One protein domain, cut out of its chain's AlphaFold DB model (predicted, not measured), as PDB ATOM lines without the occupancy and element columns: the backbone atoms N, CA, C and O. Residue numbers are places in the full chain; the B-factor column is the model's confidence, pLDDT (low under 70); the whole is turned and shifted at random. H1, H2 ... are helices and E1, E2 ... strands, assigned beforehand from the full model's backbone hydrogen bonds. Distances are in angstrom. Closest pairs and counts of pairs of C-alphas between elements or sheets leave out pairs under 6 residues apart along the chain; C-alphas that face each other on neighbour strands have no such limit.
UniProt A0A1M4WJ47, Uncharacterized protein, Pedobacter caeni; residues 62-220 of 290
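This is residues 62 to 220 of the 290 residues of an uncharacterized protein of Pedobacter caeni (UniProt A0A1M4WJ47). What is the main shape? Two sheets lie partly face to face as a sandwich, their strands crossed at 46 degrees: a strongly twisted, branched sheet of E1, E5, E6, E7, E8 and E9, and a smaller one in the order E2, E3, E4, all antiparallel. H1 lies far out on neither sheet, H3 is beside the strands of the larger sheet, and H2 only grazes it. What is printed, and how large is it? The printed part has 159 residues, under half of them in named elements, of mixed class, in the order E1 E2 E3 E4 E5 H1 E6 E7 E8 H2 E9 H3. It is compact, with a radius of gyration of the C-alphas of 16.0 A and spans of 47 by 38 by 27 A.

Where do the first strands run? E1 is residues 71 to 75, from C-alpha 71 at (196.966, 191.422, 178.711). E2 is 81 to 83, E3 94 to 100, 19.3 A long, E4 110 to 113 and E5 125 to 127. What follows? H1 is residues 132 to 140, 12.2 A long; E6 is 149 to 157, 20.8 A; E7 is 161 to 167, 18.0 A; E8 is 172 to 177, 16.9 A. Where does it end? H2 is residues 184 to 187, E9 208 to 212, and H3 213 to 219, with C-alpha 219 at (187.520, 197.903, 183.753).

How is the larger sheet joined? E6 bends by 67 degrees at residue 154, with E1 on one side of it (N 73 to O 152, 2.9 A) and E5 (N 125 to O 151, 3.0 A) and E7 (N 155 to O 163, 2.8 A) on the other side. E9 is antiparallel to E1, N 72 to O 211 being 2.8 A. Which strands form meanders, each the antiparallel neighbour of the one before? E6, E7 and E8 do, with N 164 to O 174 at 2.8 A, and so do E2, E3 and E4, with N 81 to O 96 at 2.9 A and N 97 to O 113 at 2.8 A. Where do the sheets and helices come close? The closest C-alphas of E2 and E8, Leu 83 and Val 176, are 5.5 A apart; those of H3 and E1, Trp 213 and Gly 71, 4.6 A; those of H2 and E9, Leu 184 and Tyr 209, 5.4 A. In H1 and H3 every O i to N i+4 pair is within hydrogen-bond range; H2 is too short for one.

How far does it reach? The two C-alphas farthest apart, those of Thr 88 and Asn 140, are 49.5 A apart, and the printed part has no cut. Which links are long? Those from E4 to E5 and from H2 to E9, the latter of 20 residues. Where is confidence low? Residues 189 to 193 and residue 201 have pLDDT under 70; the mean of the printed part is 92.9.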
ATOM      1  N   PRO A  62     214.505 183.559 180.424       93.44
ATOM      2  CA  PRO A  62     214.217 184.068 179.093       93.44
ATOM      3  C   PRO A  62     213.728 185.514 179.167       93.44
ATOM      4  O   PRO A  62     212.863 185.843 179.977       93.44
ATOM      5  N   VAL A  63     214.247 186.366 178.287       94.44
ATOM      6  CA  VAL A  63     213.855 187.775 178.165       94.44
ATOM      7  C   VAL A  63     213.021 187.946 176.901       94.44
ATOM      8  O   VAL A  63     213.378 187.424 175.846       94.44
ATOM      9  N   THR A  64     211.910 188.673 176.994       92.88
ATOM     10  CA  THR A  64     211.073 188.977 175.825       92.88
ATOM     11  C   THR A  64     211.478 190.294 175.163       92.88
ATOM     12  O   THR A  64     211.869 191.252 175.828       92.88
ATOM     13  N   GLY A  65     211.350 190.357 173.834       88.62
ATOM     14  CA  GLY A  65     211.432 191.615 173.085       88.62
ATOM     15  C   GLY A  65     210.138 192.435 173.140       88.62
ATOM     16  O   GLY A  65     210.169 193.624 172.828       88.62
ATOM     17  N   THR A  66     209.024 191.809 173.538       82.44
ATOM     18  CA  THR A  66     207.702 192.435 173.616       82.44
ATOM     19  C   THR A  66     207.454 193.027 174.999       82.44
ATOM     20  O   THR A  66     207.445 192.310 175.997       82.44
ATOM     21  N   LYS A  67     207.200 194.331 175.061       85.25
ATOM     22  CA  LYS A  67     206.976 195.093 176.292       85.25
ATOM     23  C   LYS A  67     205.503 195.187 176.683       85.25
ATOM     24  O   LYS A  67     205.208 195.194 177.874       85.25
ATOM     25  N   MET A  68     204.571 195.250 175.729       91.38
ATOM     26  CA  MET A  68     203.150 195.434 176.041       91.38
ATOM     27  C   MET A  68     202.489 194.133 176.492       91.38
ATOM     28  O   MET A  68     201.671 194.158 177.414       91.38
ATOM     29  N   GLY A  69     202.836 193.010 175.864       95.25
ATOM     30  CA  GLY A  69     202.124 191.745 176.039       95.25
ATOM     31  C   GLY A  69     200.674 191.807 175.539       95.25
ATOM     32  O   GLY A  69     200.233 192.802 174.967       95.25
ATOM     33  N   ILE A  70     199.913 190.742 175.767       96.62
ATOM     34  CA  ILE A  70     198.527 190.586 175.297       96.62
ATOM     35  C   ILE A  70     197.473 190.912 176.365       96.62
ATOM     36  O   ILE A  70     196.284 190.993 176.056       96.62
ATOM     37  N   GLY A  71     197.882 191.098 177.622       96.44
ATOM     38  CA  GLY A  71     196.966 191.422 178.711       96.44
ATOM     39  C   GLY A  71     197.566 191.206 180.094       96.44
ATOM     40  O   GLY A  71     198.786 191.211 180.264       96.44
ATOM     41  N   LEU A  72     196.691 190.989 181.070       97.19
ATOM     42  CA  LEU A  72     197.016 190.783 182.475       97.19
ATOM     43  C   LEU A  72     196.431 189.462 182.973       97.19
ATOM     44  O   LEU A  72     195.373 189.023 182.526       97.19
ATOM     45  N   ILE A  73     197.112 188.832 183.924       97.38
ATOM     46  CA  ILE A  73     196.587 187.679 184.650       97.38
ATOM     47  C   ILE A  73     196.720 187.900 186.151       97.38
ATOM     48  O   ILE A  73     197.799 188.213 186.654       97.38
ATOM     49  N   HIS A  74     195.608 187.724 186.853       96.56
ATOM     50  CA  HIS A  74     195.515 187.786 188.305       96.56
ATOM     51  C   HIS A  74     195.516 186.369 188.850       96.56
ATOM     52  O   HIS A  74     194.760 185.523 188.366       96.56
ATOM     53  N   PHE A  75     196.326 186.121 189.871       95.81
ATOM     54  CA  PHE A  75     196.346 184.844 190.573       95.81
ATOM     55  C   PHE A  75     195.806 184.992 191.981       95.81
ATOM     56  O   PHE A  75     196.046 185.993 192.662       95.81
ATOM     57  N   ASN A  76     195.120 183.953 192.443       92.38
ATOM     58  CA  ASN A  76     194.836 183.838 193.855       92.38
ATOM     59  C   ASN A  76     196.134 183.608 194.656       92.38
ATOM     60  O   ASN A  76     197.115 183.053 194.166       92.38
ATOM     61  N   THR A  77     196.149 184.042 195.913       93.06
ATOM     62  CA  THR A  77     197.346 183.986 196.769       93.06
ATOM     63  C   THR A  77     197.189 182.969 197.900       93.06
ATOM     64  O   THR A  77     197.673 183.183 199.009       93.06
ATOM     65  N   ASN A  78     196.441 181.882 197.667       90.75
ATOM     66  CA  ASN A  78     196.147 180.870 198.694       90.75
ATOM     67  C   ASN A  78     196.908 179.548 198.504       90.75
ATOM     68  O   ASN A  78     196.965 178.744 199.437       90.75
ATOM     69  N   LYS A  79     197.505 179.325 197.330       93.69
ATOM     70  CA  LYS A  79     198.328 178.157 197.018       93.69
ATOM     71  C   LYS A  79     199.556 178.562 196.230       93.69
ATOM     72  O   LYS A  79     199.469 179.529 195.490       93.69
ATOM     73  N   PRO A  80     200.672 177.828 196.347       97.12
ATOM     74  CA  PRO A  80     201.897 178.209 195.670       97.12
ATOM     75  C   PRO A  80     201.762 178.243 194.147       97.12
ATOM     76  O   PRO A  80     201.186 177.329 193.557       97.12
ATOM     77  N   LEU A  81     202.359 179.257 193.520       97.94
ATOM     78  CA  LEU A  81     202.402 179.392 192.067       97.94
ATOM     79  C   LEU A  81     203.706 178.805 191.527       97.94
ATOM     80  O   LEU A  81     204.784 179.277 191.882       97.94
ATOM     81  N   MET A  82     203.618 177.783 190.678       98.19
ATOM     82  CA  MET A  82     204.792 177.126 190.092       98.19
ATOM     83  C   MET A  82     205.300 177.890 188.867       98.19
ATOM     84  O   MET A  82     204.510 178.231 187.986       98.19
ATOM     85  N   LEU A  83     206.614 178.122 188.809       98.50
ATOM     86  CA  LEU A  83     207.288 178.860 187.741       98.50
ATOM     87  C   LEU A  83     208.191 177.926 186.929       98.50
ATOM     88  O   LEU A  83     209.039 177.225 187.483       98.50
ATOM     89  N   TYR A  84     208.015 177.933 185.612       98.44
ATOM     90  CA  TYR A  84     208.759 177.123 184.645       98.44
ATOM     91  C   TYR A  84     209.547 178.046 183.709       98.44
ATOM     92  O   TYR A  84     209.053 179.119 183.365       98.44
ATOM     93  N   GLN A  85     210.756 177.670 183.279       96.81
ATOM     94  CA  GLN A  85     211.527 178.532 182.372       96.81
ATOM     95  C   GLN A  85     210.892 178.525 180.978       96.81
ATOM     96  O   GLN A  85     210.867 179.546 180.298       96.81
ATOM     97  N   SER A  86     210.331 177.388 180.570       96.56
ATOM     98  CA  SER A  86     209.650 177.206 179.292       96.56
ATOM     99  C   SER A  86     208.353 176.402 179.424       96.56
ATOM    100  O   SER A  86     208.116 175.708 180.413       96.56
ATOM    101  N   LYS A  87     207.523 176.437 178.374       96.69
ATOM    102  CA  LYS A  87     206.300 175.622 178.285       96.69
ATOM    103  C   LYS A  87     206.562 174.112 178.271       96.69
ATOM    104  O   LYS A  87     205.697 173.331 178.651       96.69
ATOM    105  N   THR A  88     207.742 173.692 177.812       96.81
ATOM    106  CA  THR A  88     208.107 172.273 177.686       96.81
ATOM    107  C   THR A  88     208.734 171.702 178.955       96.81
ATOM    108  O   THR A  88     208.875 170.485 179.063       96.81
ATOM    109  N   ASP A  89     209.091 172.550 179.922       97.12
ATOM    110  CA  ASP A  89     209.723 172.099 181.158       97.12
ATOM    111  C   ASP A  89     208.739 171.293 181.996       97.12
ATOM    112  O   ASP A  89     207.596 171.699 182.224       97.12
ATOM    113  N   THR A  90     209.190 170.153 182.506       96.25
ATOM    114  CA  THR A  90     208.381 169.274 183.360       96.25
ATOM    115  C   THR A  90     208.483 169.632 184.838       96.25
ATOM    116  O   THR A  90     207.549 169.366 185.595       96.25
ATOM    117  N   LEU A  91     209.586 170.260 185.249       97.19
ATOM    118  CA  LEU A  91     209.861 170.644 186.628       97.19
ATOM    119  C   LEU A  91     209.914 172.171 186.754       97.19
ATOM    120  O   LEU A  91     210.535 172.818 185.910       97.19
ATOM    121  N   PRO A  92     209.292 172.753 187.793       98.06
ATOM    122  CA  PRO A  92     209.414 174.177 188.046       98.06
ATOM    123  C   PRO A  92     210.824 174.513 188.542       98.06
ATOM    124  O   PRO A  92     211.399 173.774 189.347       98.06
ATOM    125  N   TYR A  93     211.372 175.641 188.090       97.38
ATOM    126  CA  TYR A  93     212.655 176.147 188.588       97.38
ATOM    127  C   TYR A  93     212.487 176.902 189.913       97.38
ATOM    128  O   TYR A  93     213.411 176.949 190.720       97.38
ATOM    129  N   ASP A  94     211.311 177.492 190.147       98.00
ATOM    130  CA  ASP A  94     210.973 178.202 191.378       98.00
ATOM    131  C   ASP A  94     209.464 178.114 191.653       98.00
ATOM    132  O   ASP A  94     208.671 177.622 190.846       98.00
ATOM    133  N   SER A  95     209.053 178.594 192.820       98.00
ATOM    134  CA  SER A  95     207.649 178.740 193.179       98.00
ATOM    135  C   SER A  95     207.448 179.997 194.012       98.00
ATOM    136  O   SER A  95     208.280 180.313 194.862       98.00
ATOM    137  N   ILE A  96     206.326 180.679 193.810       98.44
ATOM    138  CA  ILE A  96     205.902 181.783 194.669       98.44
ATOM    139  C   ILE A  96     205.041 181.195 195.778       98.44
ATOM    140  O   ILE A  96     203.943 180.697 195.537       98.44
ATOM    141  N   GLN A  97     205.564 181.225 196.995       98.25
ATOM    142  CA  GLN A  97     204.882 180.799 198.207       98.25
ATOM    143  C   GLN A  97     204.194 182.006 198.843       98.25
ATOM    144  O   GLN A  97     204.811 183.061 199.000       98.25
ATOM    145  N   PHE A  98     202.944 181.826 199.262       97.19
ATOM    146  CA  PHE A  98     202.134 182.863 199.896       97.19
ATOM    147  C   PHE A  98     202.010 182.562 201.389       97.19
ATOM    148  O   PHE A  98     201.435 181.544 201.779       97.19
ATOM    149  N   VAL A  99     202.591 183.410 202.239       97.44
ATOM    150  CA  VAL A  99     202.665 183.159 203.685       97.44
ATOM    151  C   VAL A  99     202.031 184.307 204.458       97.44
ATOM    152  O   VAL A  99     202.614 185.379 204.596       97.44
ATOM    153  N   ALA A 100     200.849 184.064 205.023       96.56
ATOM    154  CA  ALA A 100     200.181 185.028 205.892       96.56
ATOM    155  C   ALA A 100     200.964 185.241 207.200       96.56
ATOM    156  O   ALA A 100     201.250 184.290 207.941       96.56
ATOM    157  N   ARG A 101     201.271 186.499 207.529       97.19
ATOM    158  CA  ARG A 101     201.901 186.873 208.799       97.19
ATOM    159  C   ARG A 101     200.889 186.784 209.935       97.19
ATOM    160  O   ARG A 101     199.847 187.433 209.914       97.19
ATOM    161  N   LYS A 102     201.217 186.008 210.971       97.38
ATOM    162  CA  LYS A 102     200.314 185.752 212.109       97.38
ATOM    163  C   LYS A 102     200.523 186.685 213.306       97.38
ATOM    164  O   LYS A 102     199.651 186.762 214.167       97.38
ATOM    165  N   THR A 103     201.658 187.378 213.381       97.00
ATOM    166  CA  THR A 103     202.063 188.190 214.540       97.00
ATOM    167  C   THR A 103     202.826 189.449 214.113       97.00
ATOM    168  O   THR A 103     203.264 189.568 212.969       97.00
ATOM    169  N   GLY A 104     202.995 190.386 215.052       97.12
ATOM    170  CA  GLY A 104     203.728 191.640 214.847       97.12
ATOM    171  C   GLY A 104     202.913 192.733 214.151       97.12
ATOM    172  O   GLY A 104     201.725 192.566 213.889       97.12
ATOM    173  N   LEU A 105     203.573 193.857 213.847       96.25
ATOM    174  CA  LEU A 105     202.947 195.030 213.212       96.25
ATOM    175  C   LEU A 105     202.359 194.721 211.828       96.25
ATOM    176  O   LEU A 105     201.362 195.310 211.439       96.25
ATOM    177  N   ASN A 106     202.929 193.741 211.126       97.12
ATOM    178  CA  ASN A 106     202.486 193.337 209.791       97.12
ATOM    179  C   ASN A 106     201.569 192.106 209.825       97.12
ATOM    180  O   ASN A 106     201.408 191.437 208.805       97.12
ATOM    181  N   LYS A 107     201.006 191.754 210.990       97.94
ATOM    182  CA  LYS A 107     200.015 190.677 211.094       97.94
ATOM    183  C   LYS A 107     198.900 190.917 210.078       97.94
ATOM    184  O   LYS A 107     198.421 192.036 209.973       97.94
ATOM    185  N   GLY A 108     198.498 189.879 209.353       96.12
ATOM    186  CA  GLY A 108     197.447 189.955 208.341       96.12
ATOM    187  C   GLY A 108     197.946 190.186 206.911       96.12
ATOM    188  O   GLY A 108     197.227 189.833 205.982       96.12
ATOM    189  N   ARG A 109     199.180 190.679 206.727       97.38
ATOM    190  CA  ARG A 109     199.813 190.771 205.403       97.38
ATOM    191  C   ARG A 109     200.246 189.403 204.883       97.38
ATOM    192  O   ARG A 109     200.494 188.484 205.671       97.38
ATOM    193  N   CYS A 110     200.395 189.284 203.569       97.19
ATOM    194  CA  CYS A 110     200.907 188.093 202.898       97.19
ATOM    195  C   CYS A 110     202.317 188.321 202.349       97.19
ATOM    196  O   CYS A 110     202.510 189.155 201.472       97.19
ATOM    197  N   ASP A 111     203.286 187.526 202.808       97.44
ATOM    198  CA  ASP A 111     204.625 187.494 202.218       97.44
ATOM    199  C   ASP A 111     204.620 186.683 200.922       97.44
ATOM    200  O   ASP A 111     204.127 185.550 200.904       97.44
ATOM    201  N   PHE A 112     205.269 187.211 199.885       97.94
ATOM    202  CA  PHE A 112     205.597 186.476 198.664       97.94
ATOM    203  C   PHE A 112     207.030 185.965 198.763       97.94
ATOM    204  O   PHE A 112     207.980 186.745 198.756       97.94
ATOM    205  N   ARG A 113     207.204 184.649 198.893       97.75
ATOM    206  CA  ARG A 113     208.527 184.034 199.063       97.75
ATOM    207  C   ARG A 113     208.873 183.180 197.862       97.75
ATOM    208  O   ARG A 113     208.085 182.339 197.449       97.75
ATOM    209  N   THR A 114     210.078 183.363 197.354       97.75
ATOM    210  CA  THR A 114     210.653 182.588 196.255       97.75
ATOM    211  C   THR A 114     212.023 182.082 196.683       97.75
ATOM    212  O   THR A 114     212.657 182.659 197.573       97.75
ATOM    213  N   LYS A 115     212.479 180.972 196.102       95.94
ATOM    214  CA  LYS A 115     213.793 180.410 196.432       95.94
ATOM    215  C   LYS A 115     214.901 181.070 195.618       95.94
ATOM    216  O   LYS A 115     216.003 181.248 196.133       95.94
ATOM    217  N   HIS A 116     214.616 181.400 194.361       94.19
ATOM    218  CA  HIS A 116     215.608 181.867 193.401       94.19
ATOM    219  C   HIS A 116     215.404 183.330 193.002       94.19
ATOM    220  O   HIS A 116     216.393 184.040 192.830       94.19
ATOM    221  N   LEU A 117     214.157 183.799 192.877       95.12
ATOM    222  CA  LEU A 117     213.893 185.172 192.432       95.12
ATOM    223  C   LEU A 117     214.218 186.230 193.500       95.12
ATOM    224  O   LEU A 117     214.851 187.233 193.184       95.12
ATOM    225  N   GLY A 118     213.804 186.028 194.752       94.19
ATOM    226  CA  GLY A 118     213.876 187.045 195.805       94.19
ATOM    227  C   GLY A 118     213.340 188.398 195.321       94.19
ATOM    228  O   GLY A 118     212.248 188.476 194.758       94.19
ATOM    229  N   ASP A 119     214.166 189.437 195.448       94.00
ATOM    230  CA  ASP A 119     213.862 190.818 195.037       94.00
ATOM    231  C   ASP A 119     213.761 191.019 193.511       94.00
ATOM    232  O   ASP A 119     213.361 192.093 193.046       94.00
ATOM    233  N   LYS A 120     214.121 190.002 192.711       95.31
ATOM    234  CA  LYS A 120     213.933 190.017 191.253       95.31
ATOM    235  C   LYS A 120     212.474 189.799 190.848       95.31
ATOM    236  O   LYS A 120     212.144 190.080 189.701       95.31
ATOM    237  N   LEU A 121     211.601 189.322 191.742       97.62
ATOM    238  CA  LEU A 121     210.165 189.225 191.467       97.62
ATOM    239  C   LEU A 121     209.548 190.633 191.483       97.62
ATOM    240  O   LEU A 121     209.320 191.207 192.545       97.62
ATOM    241  N   GLN A 122     209.296 191.193 190.301       97.69
ATOM    242  CA  GLN A 122     208.765 192.549 190.115       97.69
ATOM    243  C   GLN A 122     207.665 192.548 189.044       97.69
ATOM    244  O   GLN A 122     207.858 193.118 187.968       97.69
ATOM    245  N   PRO A 123     206.540 191.859 189.291       97.62
ATOM    246  CA  PRO A 123     205.459 191.736 188.324       97.62
ATOM    247  C   PRO A 123     204.666 193.047 188.208       97.62
ATOM    248  O   PRO A 123     204.953 194.020 188.904       97.62
ATOM    249  N   TYR A 124     203.639 193.058 187.353       96.62
ATOM    250  CA  TYR A 124     202.798 194.235 187.114       96.62
ATOM    251  C   TYR A 124     202.170 194.794 188.406       96.62
ATOM    252  O   TYR A 124     202.215 195.999 188.640       96.62
ATOM    253  N   ILE A 125     201.634 193.926 189.274       96.12
ATOM    254  CA  ILE A 125     201.224 194.280 190.644       96.12
ATOM    255  C   ILE A 125     201.733 193.210 191.610       96.12
ATOM    256  O   ILE A 125     201.478 192.018 191.421       96.12
ATOM    257  N   LEU A 126     202.401 193.656 192.675       96.69
ATOM    258  CA  LEU A 126     202.797 192.846 193.825       96.69
ATOM    259  C   LEU A 126     202.428 193.601 195.105       96.69
ATOM    260  O   LEU A 126     203.126 194.533 195.501       96.69
ATOM    261  N   SER A 127     201.317 193.224 195.734       96.19
ATOM    262  CA  SER A 127     200.832 193.848 196.969       96.19
ATOM    263  C   SER A 127     200.643 192.800 198.056       96.19
ATOM    264  O   SER A 127     199.930 191.820 197.857       96.19
ATOM    265  N   GLU A 128     201.246 193.023 199.224       96.62
ATOM    266  CA  GLU A 128     201.095 192.151 200.403       96.62
ATOM    267  C   GLU A 128     199.712 192.266 201.064       96.62
ATOM    268  O   GLU A 128     199.407 191.497 201.981       96.62
ATOM    269  N   GLY A 129     198.884 193.213 200.610       95.69
ATOM    270  CA  GLY A 129     197.625 193.580 201.248       95.69
ATOM    271  C   GLY A 129     197.818 194.306 202.582       95.69
ATOM    272  O   GLY A 129     198.935 194.626 203.002       95.69
ATOM    273  N   ASP A 130     196.706 194.553 203.262       97.12
ATOM    274  CA  ASP A 130     196.687 195.269 204.533       97.12
ATOM    275  C   ASP A 130     197.153 194.403 205.708       97.12
ATOM    276  O   ASP A 130     196.782 193.227 205.858       97.12
ATOM    277  N   SER A 131     197.891 195.032 206.628       98.06
ATOM    278  CA  SER A 131     197.987 194.500 207.988       98.06
ATOM    279  C   SER A 131     196.632 194.615 208.697       98.06
ATOM    280  O   SER A 131     195.756 195.360 208.277       98.06
ATOM    281  N   ASP A 132     196.438 193.916 209.814       97.88
ATOM    282  CA  ASP A 132     195.229 194.053 210.631       97.88
ATOM    283  C   ASP A 132     195.049 195.497 211.143       97.88
ATOM    284  O   ASP A 132     193.918 195.949 211.319       97.88
ATOM    285  N   ALA A 133     196.149 196.226 211.371       98.00
ATOM    286  CA  ALA A 133     196.112 197.622 211.793       98.00
ATOM    287  C   ALA A 133     195.717 198.551 210.635       98.00
ATOM    288  O   ALA A 133     194.830 199.386 210.813       98.00
ATOM    289  N   ASP A 134     196.317 198.357 209.454       97.44
ATOM    290  CA  ASP A 134     195.985 199.115 208.238       97.44
ATOM    291  C   ASP A 134     194.528 198.868 207.842       97.44
ATOM    292  O   ASP A 134     193.771 199.814 207.664       97.44
ATOM    293  N   ALA A 135     194.099 197.602 207.838       96.75
ATOM    294  CA  ALA A 135     192.727 197.206 207.547       96.75
ATOM    295  C   ALA A 135     191.739 197.892 208.494       96.75
ATOM    296  O   ALA A 135     190.719 198.412 208.058       96.75
ATOM    297  N   LYS A 136     192.043 197.937 209.799       97.44
ATOM    298  CA  LYS A 136     191.204 198.646 210.773       97.44
ATOM    299  C   LYS A 136     191.171 200.151 210.500       97.44
ATOM    300  O   LYS A 136     190.113 200.756 210.637       97.44
ATOM    301  N   SER A 137     192.306 200.753 210.147       96.75
ATOM    302  CA  SER A 137     192.372 202.174 209.791       96.75
ATOM    303  C   SER A 137     191.533 202.477 208.553       96.75
ATOM    304  O   SER A 137     190.721 203.393 208.598       96.75
ATOM    305  N   ASN A 138     191.681 201.673 207.499       95.00
ATOM    306  CA  ASN A 138     190.916 201.781 206.261       95.00
ATOM    307  C   ASN A 138     189.416 201.662 206.551       95.00
ATOM    308  O   ASN A 138     188.663 202.569 206.221       95.00
ATOM    309  N   ILE A 139     188.990 200.641 207.299       94.44
ATOM    310  CA  ILE A 139     187.584 200.467 207.702       94.44
ATOM    311  C   ILE A 139     187.058 201.667 208.502       94.44
ATOM    312  O   ILE A 139     185.939 202.116 208.278       94.44
ATOM    313  N   ASN A 140     187.860 202.242 209.402       96.44
ATOM    314  CA  ASN A 140     187.458 203.434 210.157       96.44
ATOM    315  C   ASN A 140     187.336 204.700 209.289       96.44
ATOM    316  O   ASN A 140     186.723 205.669 209.729       96.44
ATOM    317  N   MET A 141     187.945 204.712 208.102       94.44
ATOM    318  CA  MET A 141     187.844 205.793 207.119       94.44
ATOM    319  C   MET A 141     186.736 205.551 206.088       94.44
ATOM    320  O   MET A 141     186.624 206.340 205.157       94.44
ATOM    321  N   GLY A 142     185.943 204.486 206.249       91.38
ATOM    322  CA  GLY A 142     184.978 204.084 205.234       91.38
ATOM    323  C   GLY A 142     185.665 203.468 204.017       91.38
ATOM    324  O   GLY A 142     185.375 203.808 202.891       91.38
ATOM    325  N   LEU A 143     186.679 202.632 204.210       90.31
ATOM    326  CA  LEU A 143     187.281 201.849 203.133       90.31
ATOM    327  C   LEU A 143     187.195 200.364 203.482       90.31
ATOM    328  O   LEU A 143     186.746 199.954 204.553       90.31
ATOM    329  N   ILE A 144     187.684 199.522 202.581       91.31
ATOM    330  CA  ILE A 144     187.766 198.077 202.792       91.31
ATOM    331  C   ILE A 144     189.148 197.644 203.283       91.31
ATOM    332  O   ILE A 144     190.122 198.393 203.253       91.31
ATOM    333  N   ARG A 145     189.245 196.374 203.686       92.81
ATOM    334  CA  ARG A 145     190.535 195.688 203.780       92.81
ATOM    335  C   ARG A 145     191.026 195.348 202.377       92.81
ATOM    336  O   ARG A 145     190.368 194.577 201.679       92.81
ATOM    337  N   PHE A 146     192.215 195.812 202.016       93.25
ATOM    338  CA  PHE A 146     192.851 195.422 200.764       93.25
ATOM    339  C   PHE A 146     193.508 194.048 200.889       93.25
ATOM    340  O   PHE A 146     194.340 193.804 201.771       93.25
ATOM    341  N   VAL A 147     193.130 193.128 200.004       93.38
ATOM    342  CA  VAL A 147     193.692 191.774 199.967       93.38
ATOM    343  C   VAL A 147     195.052 191.766 199.255       93.38
ATOM    344  O   VAL A 147     195.348 192.680 198.476       93.38
ATOM    345  N   PRO A 148     195.892 190.741 199.481       95.06
ATOM    346  CA  PRO A 148     197.099 190.545 198.690       95.06
ATOM    347  C   PRO A 148     196.776 190.395 197.201       95.06
ATOM    348  O   PRO A 148     195.795 189.748 196.835       95.06
ATOM    349  N   GLN A 149     197.616 190.963 196.339       95.50
ATOM    350  CA  GLN A 149     197.432 190.927 194.886       95.50
ATOM    351  C   GLN A 149     198.728 190.526 194.191       95.50
ATOM    352  O   GLN A 149     199.794 191.079 194.470       95.50
ATOM    353  N   LEU A 150     198.608 189.581 193.258       97.00
ATOM    354  CA  LEU A 150     199.668 189.174 192.346       97.00
ATOM    355  C   LEU A 150     199.124 189.209 190.918       97.00
ATOM    356  O   LEU A 150     198.288 188.382 190.546       97.00
ATOM    357  N   VAL A 151     199.606 190.170 190.135       97.31
ATOM    358  CA  VAL A 151     199.189 190.366 188.746       97.31
ATOM    359  C   VAL A 151     200.414 190.405 187.864       97.31
ATOM    360  O   VAL A 151     201.327 191.191 188.111       97.31
ATOM    361  N   PHE A 152     200.415 189.597 186.811       98.25
ATOM    362  CA  PHE A 152     201.464 189.628 185.804       98.25
ATOM    363  C   PHE A 152     200.940 190.140 184.472       98.25
ATOM    364  O   PHE A 152     199.797 189.872 184.096       98.25
ATOM    365  N   ARG A 153     201.818 190.792 183.710       97.88
ATOM    366  CA  ARG A 153     201.613 190.984 182.279       97.88
ATOM    367  C   ARG A 153     201.820 189.663 181.549       97.88
ATOM    368  O   ARG A 153     202.830 188.992 181.751       97.88
ATOM    369  N   VAL A 154     200.875 189.305 180.688       98.31
ATOM    370  CA  VAL A 154     200.934 188.101 179.853       98.31
ATOM    371  C   VAL A 154     201.563 188.451 178.513       98.31
ATOM    372  O   VAL A 154     201.093 189.358 177.834       98.31
ATOM    373  N   ILE A 155     202.611 187.730 178.128       97.81
ATOM    374  CA  ILE A 155     203.292 187.864 176.835       97.81
ATOM    375  C   ILE A 155     202.639 186.971 175.785       97.81
ATOM    376  O   ILE A 155     202.355 187.436 174.687       97.81
ATOM    377  N   ASP A 156     202.371 185.720 176.148       97.00
ATOM    378  CA  ASP A 156     201.759 184.719 175.276       97.00
ATOM    379  C   ASP A 156     200.847 183.792 176.091       97.00
ATOM    380  O   ASP A 156     201.016 183.646 177.307       97.00
ATOM    381  N   LYS A 157     199.871 183.171 175.430       96.00
ATOM    382  CA  LYS A 157     198.884 182.285 176.053       96.00
ATOM    383  C   LYS A 157     198.690 181.024 175.220       96.00
ATOM    384  O   LYS A 157     198.413 181.090 174.028       96.00
ATOM    385  N   THR A 158     198.747 179.881 175.894       96.19
ATOM    386  CA  THR A 158     198.411 178.564 175.345       96.19
ATOM    387  C   THR A 158     197.122 178.039 175.988       96.19
ATOM    388  O   THR A 158     196.484 178.717 176.803       96.19
ATOM    389  N   ASP A 159     196.712 176.828 175.615       92.81
ATOM    390  CA  ASP A 159     195.549 176.161 176.215       92.81
ATOM    391  C   ASP A 159     195.805 175.717 177.666       92.81
ATOM    392  O   ASP A 159     194.871 175.584 178.456       92.81
ATOM    393  N   ASP A 160     197.071 175.501 178.027       93.88
ATOM    394  CA  ASP A 160     197.515 174.915 179.296       93.88
ATOM    395  C   ASP A 160     198.376 175.857 180.154       93.88
ATOM    396  O   ASP A 160     198.867 175.470 181.221       93.88
ATOM    397  N   GLY A 161     198.571 177.102 179.723       97.44
ATOM    398  CA  GLY A 161     199.437 178.032 180.428       97.44
ATOM    399  C   GLY A 161     199.532 179.417 179.813       97.44
ATOM    400  O   GLY A 161     198.909 179.752 178.805       97.44
ATOM    401  N   VAL A 162     200.334 180.240 180.472       98.19
ATOM    402  CA  VAL A 162     200.658 181.602 180.057       98.19
ATOM    403  C   VAL A 162     202.145 181.855 180.245       98.19
ATOM    404  O   VAL A 162     202.739 181.436 181.239       98.19
ATOM    405  N   GLN A 163     202.751 182.573 179.306       98.50
ATOM    406  CA  GLN A 163     204.057 183.182 179.512       98.50
ATOM    407  C   GLN A 163     203.851 184.577 180.096       98.50
ATOM    408  O   GLN A 163     203.121 185.386 179.528       98.50
ATOM    409  N   VAL A 164     204.491 184.864 181.223       98.50
ATOM    410  CA  VAL A 164     204.297 186.101 181.984       98.50
ATOM    411  C   VAL A 164     205.607 186.853 182.189       98.50
ATOM    412  O   VAL A 164     206.656 186.220 182.307       98.50
ATOM    413  N   LEU A 165     205.554 188.188 182.271       98.00
ATOM    414  CA  LEU A 165     206.672 189.000 182.762       98.00
ATOM    415  C   LEU A 165     206.768 188.873 184.278       98.00
ATOM    416  O   LEU A 165     205.937 189.424 184.993       98.00
ATOM    417  N   ILE A 166     207.799 188.201 184.775       97.88
ATOM    418  CA  ILE A 166     208.050 188.117 186.221       97.88
ATOM    419  C   ILE A 166     208.758 189.364 186.766       97.88
ATOM    420  O   ILE A 166     208.756 189.590 187.978       97.88
ATOM    421  N   ASN A 167     209.366 190.157 185.881       97.75
ATOM    422  CA  ASN A 167     210.052 191.396 186.207       97.75
ATOM    423  C   ASN A 167     209.823 192.437 185.098       97.75
ATOM    424  O   ASN A 167     210.368 192.329 184.000       97.75
ATOM    425  N   GLU A 168     209.034 193.470 185.395       95.50
ATOM    426  CA  GLU A 168     208.685 194.542 184.448       95.50
ATOM    427  C   GLU A 168     209.887 195.432 184.064       95.50
ATOM    428  O   GLU A 168     209.817 196.158 183.074       95.50
ATOM    429  N   LYS A 169     210.998 195.398 184.820       95.19
ATOM    430  CA  LYS A 169     212.206 196.195 184.534       95.19
ATOM    431  C   LYS A 169     213.193 195.464 183.630       95.19
ATOM    432  O   LYS A 169     213.788 196.089 182.755       95.19
ATOM    433  N   THR A 170     213.405 194.172 183.870       95.94
ATOM    434  CA  THR A 170     214.360 193.343 183.113       95.94
ATOM    435  C   THR A 170     213.711 192.628 181.932       95.94
ATOM    436  O   THR A 170     214.427 192.125 181.071       95.94
ATOM    437  N   TYR A 171     212.375 192.601 181.871       96.44
ATOM    438  CA  TYR A 171     211.586 191.840 180.897       96.44
ATOM    439  C   TYR A 171     211.849 190.328 180.945       96.44
ATOM    440  O   TYR A 171     211.610 189.613 179.969       96.44
ATOM    441  N   GLU A 172     212.334 189.832 182.086       97.50
ATOM    442  CA  GLU A 172     212.453 188.401 182.345       97.50
ATOM    443  C   GLU A 172     211.061 187.768 182.405       97.50
ATOM    444  O   GLU A 172     210.111 188.312 182.983       97.50
ATOM    445  N   THR A 173     210.949 186.589 181.802       98.31
ATOM    446  CA  THR A 173     209.707 185.838 181.674       98.31
ATOM    447  C   THR A 173     209.773 184.498 182.383       98.31
ATOM    448  O   THR A 173     210.838 183.923 182.596       98.31
ATOM    449  N   SER A 174     208.593 183.990 182.721       98.44
ATOM    450  CA  SER A 174     208.381 182.618 183.164       98.44
ATOM    451  C   SER A 174     207.118 182.085 182.512       98.44
ATOM    452  O   SER A 174     206.190 182.839 182.221       98.44
ATOM    453  N   PHE A 175     207.051 180.776 182.328       98.62
ATOM    454  CA  PHE A 175     205.809 180.094 182.016       98.62
ATOM    455  C   PHE A 175     205.099 179.678 183.307       98.62
ATOM    456  O   PHE A 175     205.735 179.238 184.269       98.62
ATOM    457  N   VAL A 176     203.779 179.825 183.323       98.50
ATOM    458  CA  VAL A 176     202.895 179.411 184.412       98.50
ATOM    459  C   VAL A 176     201.817 178.520 183.823       98.50
ATOM    460  O   VAL A 176     201.076 178.928 182.930       98.50
ATOM    461  N   ARG A 177     201.719 177.295 184.337       97.88
ATOM    462  CA  ARG A 177     200.672 176.351 183.940       97.88
ATOM    463  C   ARG A 177     199.350 176.756 184.575       97.88
ATOM    464  O   ARG A 177     199.296 176.993 185.782       97.88
ATOM    465  N   VAL A 178     198.288 176.785 183.780       96.31
ATOM    466  CA  VAL A 178     196.939 177.105 184.252       96.31
ATOM    467  C   VAL A 178     195.954 176.028 183.824       96.31
ATOM    468  O   VAL A 178     196.134 175.353 182.816       96.31
ATOM    469  N   ASN A 179     194.895 175.846 184.608       95.19
ATOM    470  CA  ASN A 179     193.809 174.934 184.270       95.19
ATOM    471  C   ASN A 179     192.587 175.759 183.847       95.19
ATOM    472  O   ASN A 179     192.018 176.409 184.719       95.19
ATOM    473  N   PRO A 180     192.117 175.702 182.589       92.00
ATOM    474  CA  PRO A 180     190.980 176.504 182.116       92.00
ATOM    475  C   PRO A 180     189.700 176.399 182.966       92.00
ATOM    476  O   PRO A 180     188.924 177.346 183.044       92.00
ATOM    477  N   LYS A 181     189.495 175.289 183.690       92.00
ATOM    478  CA  LYS A 181     188.375 175.120 184.644       92.00
ATOM    479  C   LYS A 181     188.485 176.002 185.896       92.00
ATOM    480  O   LYS A 181     187.602 175.982 186.750       92.00
ATOM    481  N   LYS A 182     189.612 176.689 186.064       93.31
ATOM    482  CA  LYS A 182     189.920 177.614 187.158       93.31
ATOM    483  C   LYS A 182     189.871 179.075 186.725       93.31
ATOM    484  O   LYS A 182     190.058 179.949 187.568       93.31
ATOM    485  N   ASP A 183     189.614 179.334 185.446       91.69
ATOM    486  CA  ASP A 183     189.436 180.688 184.940       91.69
ATOM    487  C   ASP A 183     188.109 181.251 185.456       91.69
ATOM    488  O   ASP A 183     187.033 180.736 185.133       91.69
ATOM    489  N   LEU A 184     188.169 182.305 186.263       89.62
ATOM    490  CA  LEU A 184     186.969 182.952 186.789       89.62
ATOM    491  C   LEU A 184     186.078 183.527 185.698       89.62
ATOM    492  O   LEU A 184     184.865 183.523 185.855       89.62
ATOM    493  N   ARG A 185     186.641 183.986 184.579       84.88
ATOM    494  CA  ARG A 185     185.825 184.571 183.510       84.88
ATOM    495  C   ARG A 185     184.905 183.567 182.849       84.88
ATOM    496  O   ARG A 185     183.848 183.941 182.360       84.88
ATOM    497  N   ILE A 186     185.354 182.319 182.779       82.56
ATOM    498  CA  ILE A 186     184.622 181.237 182.124       82.56
ATOM    499  C   ILE A 186     183.611 180.621 183.096       82.56
ATOM    500  O   ILE A 186     182.567 180.144 182.668       82.56
ATOM    501  N   ASN A 187     183.926 180.619 184.394       78.62
ATOM    502  CA  ASN A 187     183.228 179.807 185.392       78.62
ATOM    503  C   ASN A 187     182.487 180.625 186.472       78.62
ATOM    504  O   ASN A 187     182.028 180.037 187.449       78.62
ATOM    505  N   MET A 188     182.395 181.955 186.355       75.38
ATOM    506  CA  MET A 188     181.502 182.766 187.193       75.38
ATOM    507  C   MET A 188     180.140 182.914 186.504       75.38
ATOM    508  O   MET A 188     180.064 183.389 185.376       75.38
ATOM    509  N   ASP A 189     179.080 182.506 187.210       60.50
ATOM    510  CA  ASP A 189     177.687 182.525 186.731       60.50
ATOM    511  C   ASP A 189     177.106 183.944 186.594       60.50
ATOM    512  O   ASP A 189     176.067 184.129 185.960       60.50
ATOM    513  N   ASP A 190     177.761 184.945 187.187       55.75
ATOM    514  CA  ASP A 190     177.277 186.322 187.236       55.75
ATOM    515  C   ASP A 190     178.057 187.195 186.247       55.75
ATOM    516  O   ASP A 190     179.288 187.146 186.199       55.75
ATOM    517  N   ASN A 191     177.317 187.950 185.432       53.44
ATOM    518  CA  ASN A 191     177.780 188.813 184.343       53.44
ATOM    519  C   ASN A 191     179.229 189.303 184.528       53.44
ATOM    520  O   ASN A 191     179.485 190.176 185.355       53.44
ATOM    521  N   GLY A 192     180.164 188.779 183.722       55.53
ATOM    522  CA  GLY A 192     181.618 189.009 183.809       55.53
ATOM    523  C   GLY A 192     182.116 190.446 183.571       55.53
ATOM    524  O   GLY A 192     183.237 190.631 183.097       55.53
ATOM    525  N   GLY A 193     181.292 191.458 183.854       62.88
ATOM    526  CA  GLY A 193     181.607 192.879 183.776       62.88
ATOM    527  C   GLY A 193     182.320 193.440 185.009       62.88
ATOM    528  O   GLY A 193     182.998 194.453 184.874       62.88
ATOM    529  N   PHE A 194     182.235 192.795 186.180       75.06
ATOM    530  CA  PHE A 194     182.922 193.256 187.391       75.06
ATOM    531  C   PHE A 194     183.873 192.190 187.943       75.06
ATOM    532  O   PHE A 194     183.472 191.073 188.262       75.06
ATOM    533  N   PHE A 195     185.146 192.556 188.070       85.31
ATOM    534  CA  PHE A 195     186.146 191.790 188.803       85.31
ATOM    535  C   PHE A 195     186.928 192.752 189.687       85.31
ATOM    536  O   PHE A 195     187.520 193.710 189.186       85.31
ATOM    537  N   ASP A 196     186.949 192.458 190.981       86.00
ATOM    538  CA  ASP A 196     187.799 193.109 191.966       86.00
ATOM    539  C   ASP A 196     188.347 192.019 192.902       86.00
ATOM    540  O   ASP A 196     187.560 191.267 193.498       86.00
ATOM    541  N   PRO A 197     189.679 191.888 193.038       84.44
ATOM    542  CA  PRO A 197     190.281 190.877 193.900       84.44
ATOM    543  C   PRO A 197     189.838 190.994 195.368       84.44
ATOM    544  O   PRO A 197     189.802 189.975 196.054       84.44
ATOM    545  N   ASN A 198     189.453 192.183 195.846       85.25
ATOM    546  CA  ASN A 198     188.999 192.404 197.222       85.25
ATOM    547  C   ASN A 198     187.590 191.851 197.496       85.25
ATOM    548  O   ASN A 198     187.270 191.550 198.644       85.25
ATOM    549  N   PHE A 199     186.761 191.682 196.462       81.31
ATOM    550  CA  PHE A 199     185.371 191.220 196.589       81.31
ATOM    551  C   PHE A 199     185.136 189.834 195.991       81.31
ATOM    552  O   PHE A 199     183.995 189.391 195.847       81.31
ATOM    553  N   ASN A 200     186.200 189.121 195.637       73.50
ATOM    554  CA  ASN A 200     186.059 187.843 194.972       73.50
ATOM    555  C   ASN A 200     185.607 186.734 195.942       73.50
ATOM    556  O   ASN A 200     186.412 186.128 196.648       73.50
ATOM    557  N   GLN A 201     184.308 186.430 195.923       67.62
ATOM    558  CA  GLN A 201     183.691 185.345 196.696       67.62
ATOM    559  C   GLN A 201     183.727 183.986 195.978       67.62
ATOM    560  O   GLN A 201     182.988 183.066 196.344       67.62
ATOM    561  N   SER A 202     184.551 183.835 194.934       76.69
ATOM    562  CA  SER A 202     184.581 182.607 194.148       76.69
ATOM    563  C   SER A 202     184.898 181.387 195.010       76.69
ATOM    564  O   SER A 202     185.899 181.322 195.725       76.69
ATOM    565  N   ARG A 203     184.046 180.366 194.881       82.69
ATOM    566  CA  ARG A 203     184.253 179.042 195.482       82.69
ATOM    567  C   ARG A 203     185.250 178.194 194.696       82.69
ATOM    568  O   ARG A 203     185.525 177.067 195.098       82.69
ATOM    569  N   ILE A 204     185.771 178.697 193.576       86.62
ATOM    570  CA  ILE A 204     186.729 177.995 192.724       86.62
ATOM    571  C   ILE A 204     188.105 178.075 193.397       86.62
ATOM    572  O   ILE A 204     188.698 179.151 193.442       86.62
ATOM    573  N   PRO A 205     188.661 176.970 193.927       87.44
ATOM    574  CA  PRO A 205     190.004 177.010 194.486       87.44
ATOM    575  C   PRO A 205     191.019 177.132 193.350       87.44
ATOM    576  O   PRO A 205     190.808 176.537 192.292       87.44
ATOM    577  N   ASP A 206     192.133 177.816 193.603       88.88
ATOM    578  CA  ASP A 206     193.252 178.008 192.659       88.88
ATOM    579  C   ASP A 206     192.841 178.771 191.408       88.88
ATOM    580  O   ASP A 206     193.256 178.454 190.293       88.88
ATOM    581  N   TRP A 207     191.936 179.725 191.598       93.12
ATOM    582  CA  TRP A 207     191.422 180.520 190.509       93.12
ATOM    583  C   TRP A 207     192.492 181.457 189.954       93.12
ATOM    584  O   TRP A 207     193.375 181.940 190.670       93.12
ATOM    585  N   PHE A 208     192.353 181.755 188.669       95.00
ATOM    586  CA  PHE A 208     193.010 182.887 188.032       95.00
ATOM    587  C   PHE A 208     191.971 183.686 187.244       95.00
ATOM    588  O   PHE A 208     190.883 183.194 186.941       95.00
ATOM    589  N   TYR A 209     192.303 184.930 186.931       94.25
ATOM    590  CA  TYR A 209     191.495 185.791 186.077       94.25
ATOM    591  C   TYR A 209     192.410 186.375 185.008       94.25
ATOM    592  O   TYR A 209     193.273 187.197 185.315       94.25
ATOM    593  N   TYR A 210     192.271 185.911 183.768       94.50
ATOM    594  CA  TYR A 210     192.996 186.469 182.629       94.50
ATOM    595  C   TYR A 210     192.129 187.500 181.910       94.50
ATOM    596  O   TYR A 210     190.976 187.232 181.596       94.50
ATOM    597  N   GLU A 211     192.684 188.661 181.591       93.12
ATOM    598  CA  GLU A 211     192.019 189.682 180.788       93.12
ATOM    599  C   GLU A 211     192.971 190.267 179.746       93.12
ATOM    600  O   GLU A 211     194.160 190.452 179.985       93.12
ATOM    601  N   THR A 212     192.435 190.573 178.570       95.25
ATOM    602  CA  THR A 212     193.145 191.336 177.536       95.25
ATOM    603  C   THR A 212     193.315 192.795 177.962       95.25
ATOM    604  O   THR A 212     192.591 193.285 178.832       95.25
ATOM    605  N   TRP A 213     194.216 193.533 177.310       95.88
ATOM    606  CA  TRP A 213     194.342 194.978 177.547       95.88
ATOM    607  C   TRP A 213     193.044 195.747 177.306       95.88
ATOM    608  O   TRP A 213     192.729 196.637 178.085       95.88
ATOM    609  N   GLU A 214     192.262 195.388 176.283       94.75
ATOM    610  CA  GLU A 214     190.962 196.020 176.035       94.75
ATOM    611  C   GLU A 214     190.036 195.896 177.252       94.75
ATOM    612  O   GLU A 214     189.406 196.866 177.670       94.75
ATOM    613  N   GLN A 215     189.978 194.701 177.836       92.94
ATOM    614  CA  GLN A 215     189.151 194.425 179.006       92.94
ATOM    615  C   GLN A 215     189.682 195.155 180.244       92.94
ATOM    616  O   GLN A 215     188.901 195.801 180.938       92.94
ATOM    617  N   ALA A 216     190.998 195.129 180.467       93.94
ATOM    618  CA  ALA A 216     191.633 195.834 181.577       93.94
ATOM    619  C   ALA A 216     191.420 197.356 181.500       93.94
ATOM    620  O   ALA A 216     191.116 197.981 182.510       93.94
ATOM    621  N   LEU A 217     191.532 197.955 180.307       95.31
ATOM    622  CA  LEU A 217     191.314 199.391 180.084       95.31
ATOM    623  C   LEU A 217     189.861 199.794 180.341       95.31
ATOM    624  O   LEU A 217     189.621 200.813 180.978       95.31
ATOM    625  N   LYS A 218     188.897 198.989 179.880       92.75
ATOM    626  CA  LYS A 218     187.464 199.222 180.122       92.75
ATOM    627  C   LYS A 218     187.078 199.064 181.595       92.75
ATOM    628  O   LYS A 218     186.173 199.748 182.058       92.75
ATOM    629  N   ARG A 219     187.750 198.164 182.321       90.19
ATOM    630  CA  ARG A 219     187.520 197.903 183.753       90.19
ATOM    631  C   ARG A 219     188.297 198.846 184.675       90.19
ATOM    632  O   ARG A 219     187.966 198.927 185.853       90.19
ATOM    633  N   ALA A 220     189.334 199.516 184.175       91.81
ATOM    634  CA  ALA A 220     190.199 200.365 184.982       91.81
ATOM    635  C   ALA A 220     189.381 201.387 185.782       91.81
ATOM    636  O   ALA A 220     188.555 202.107 185.226       91.81
TER     637      ALA A 220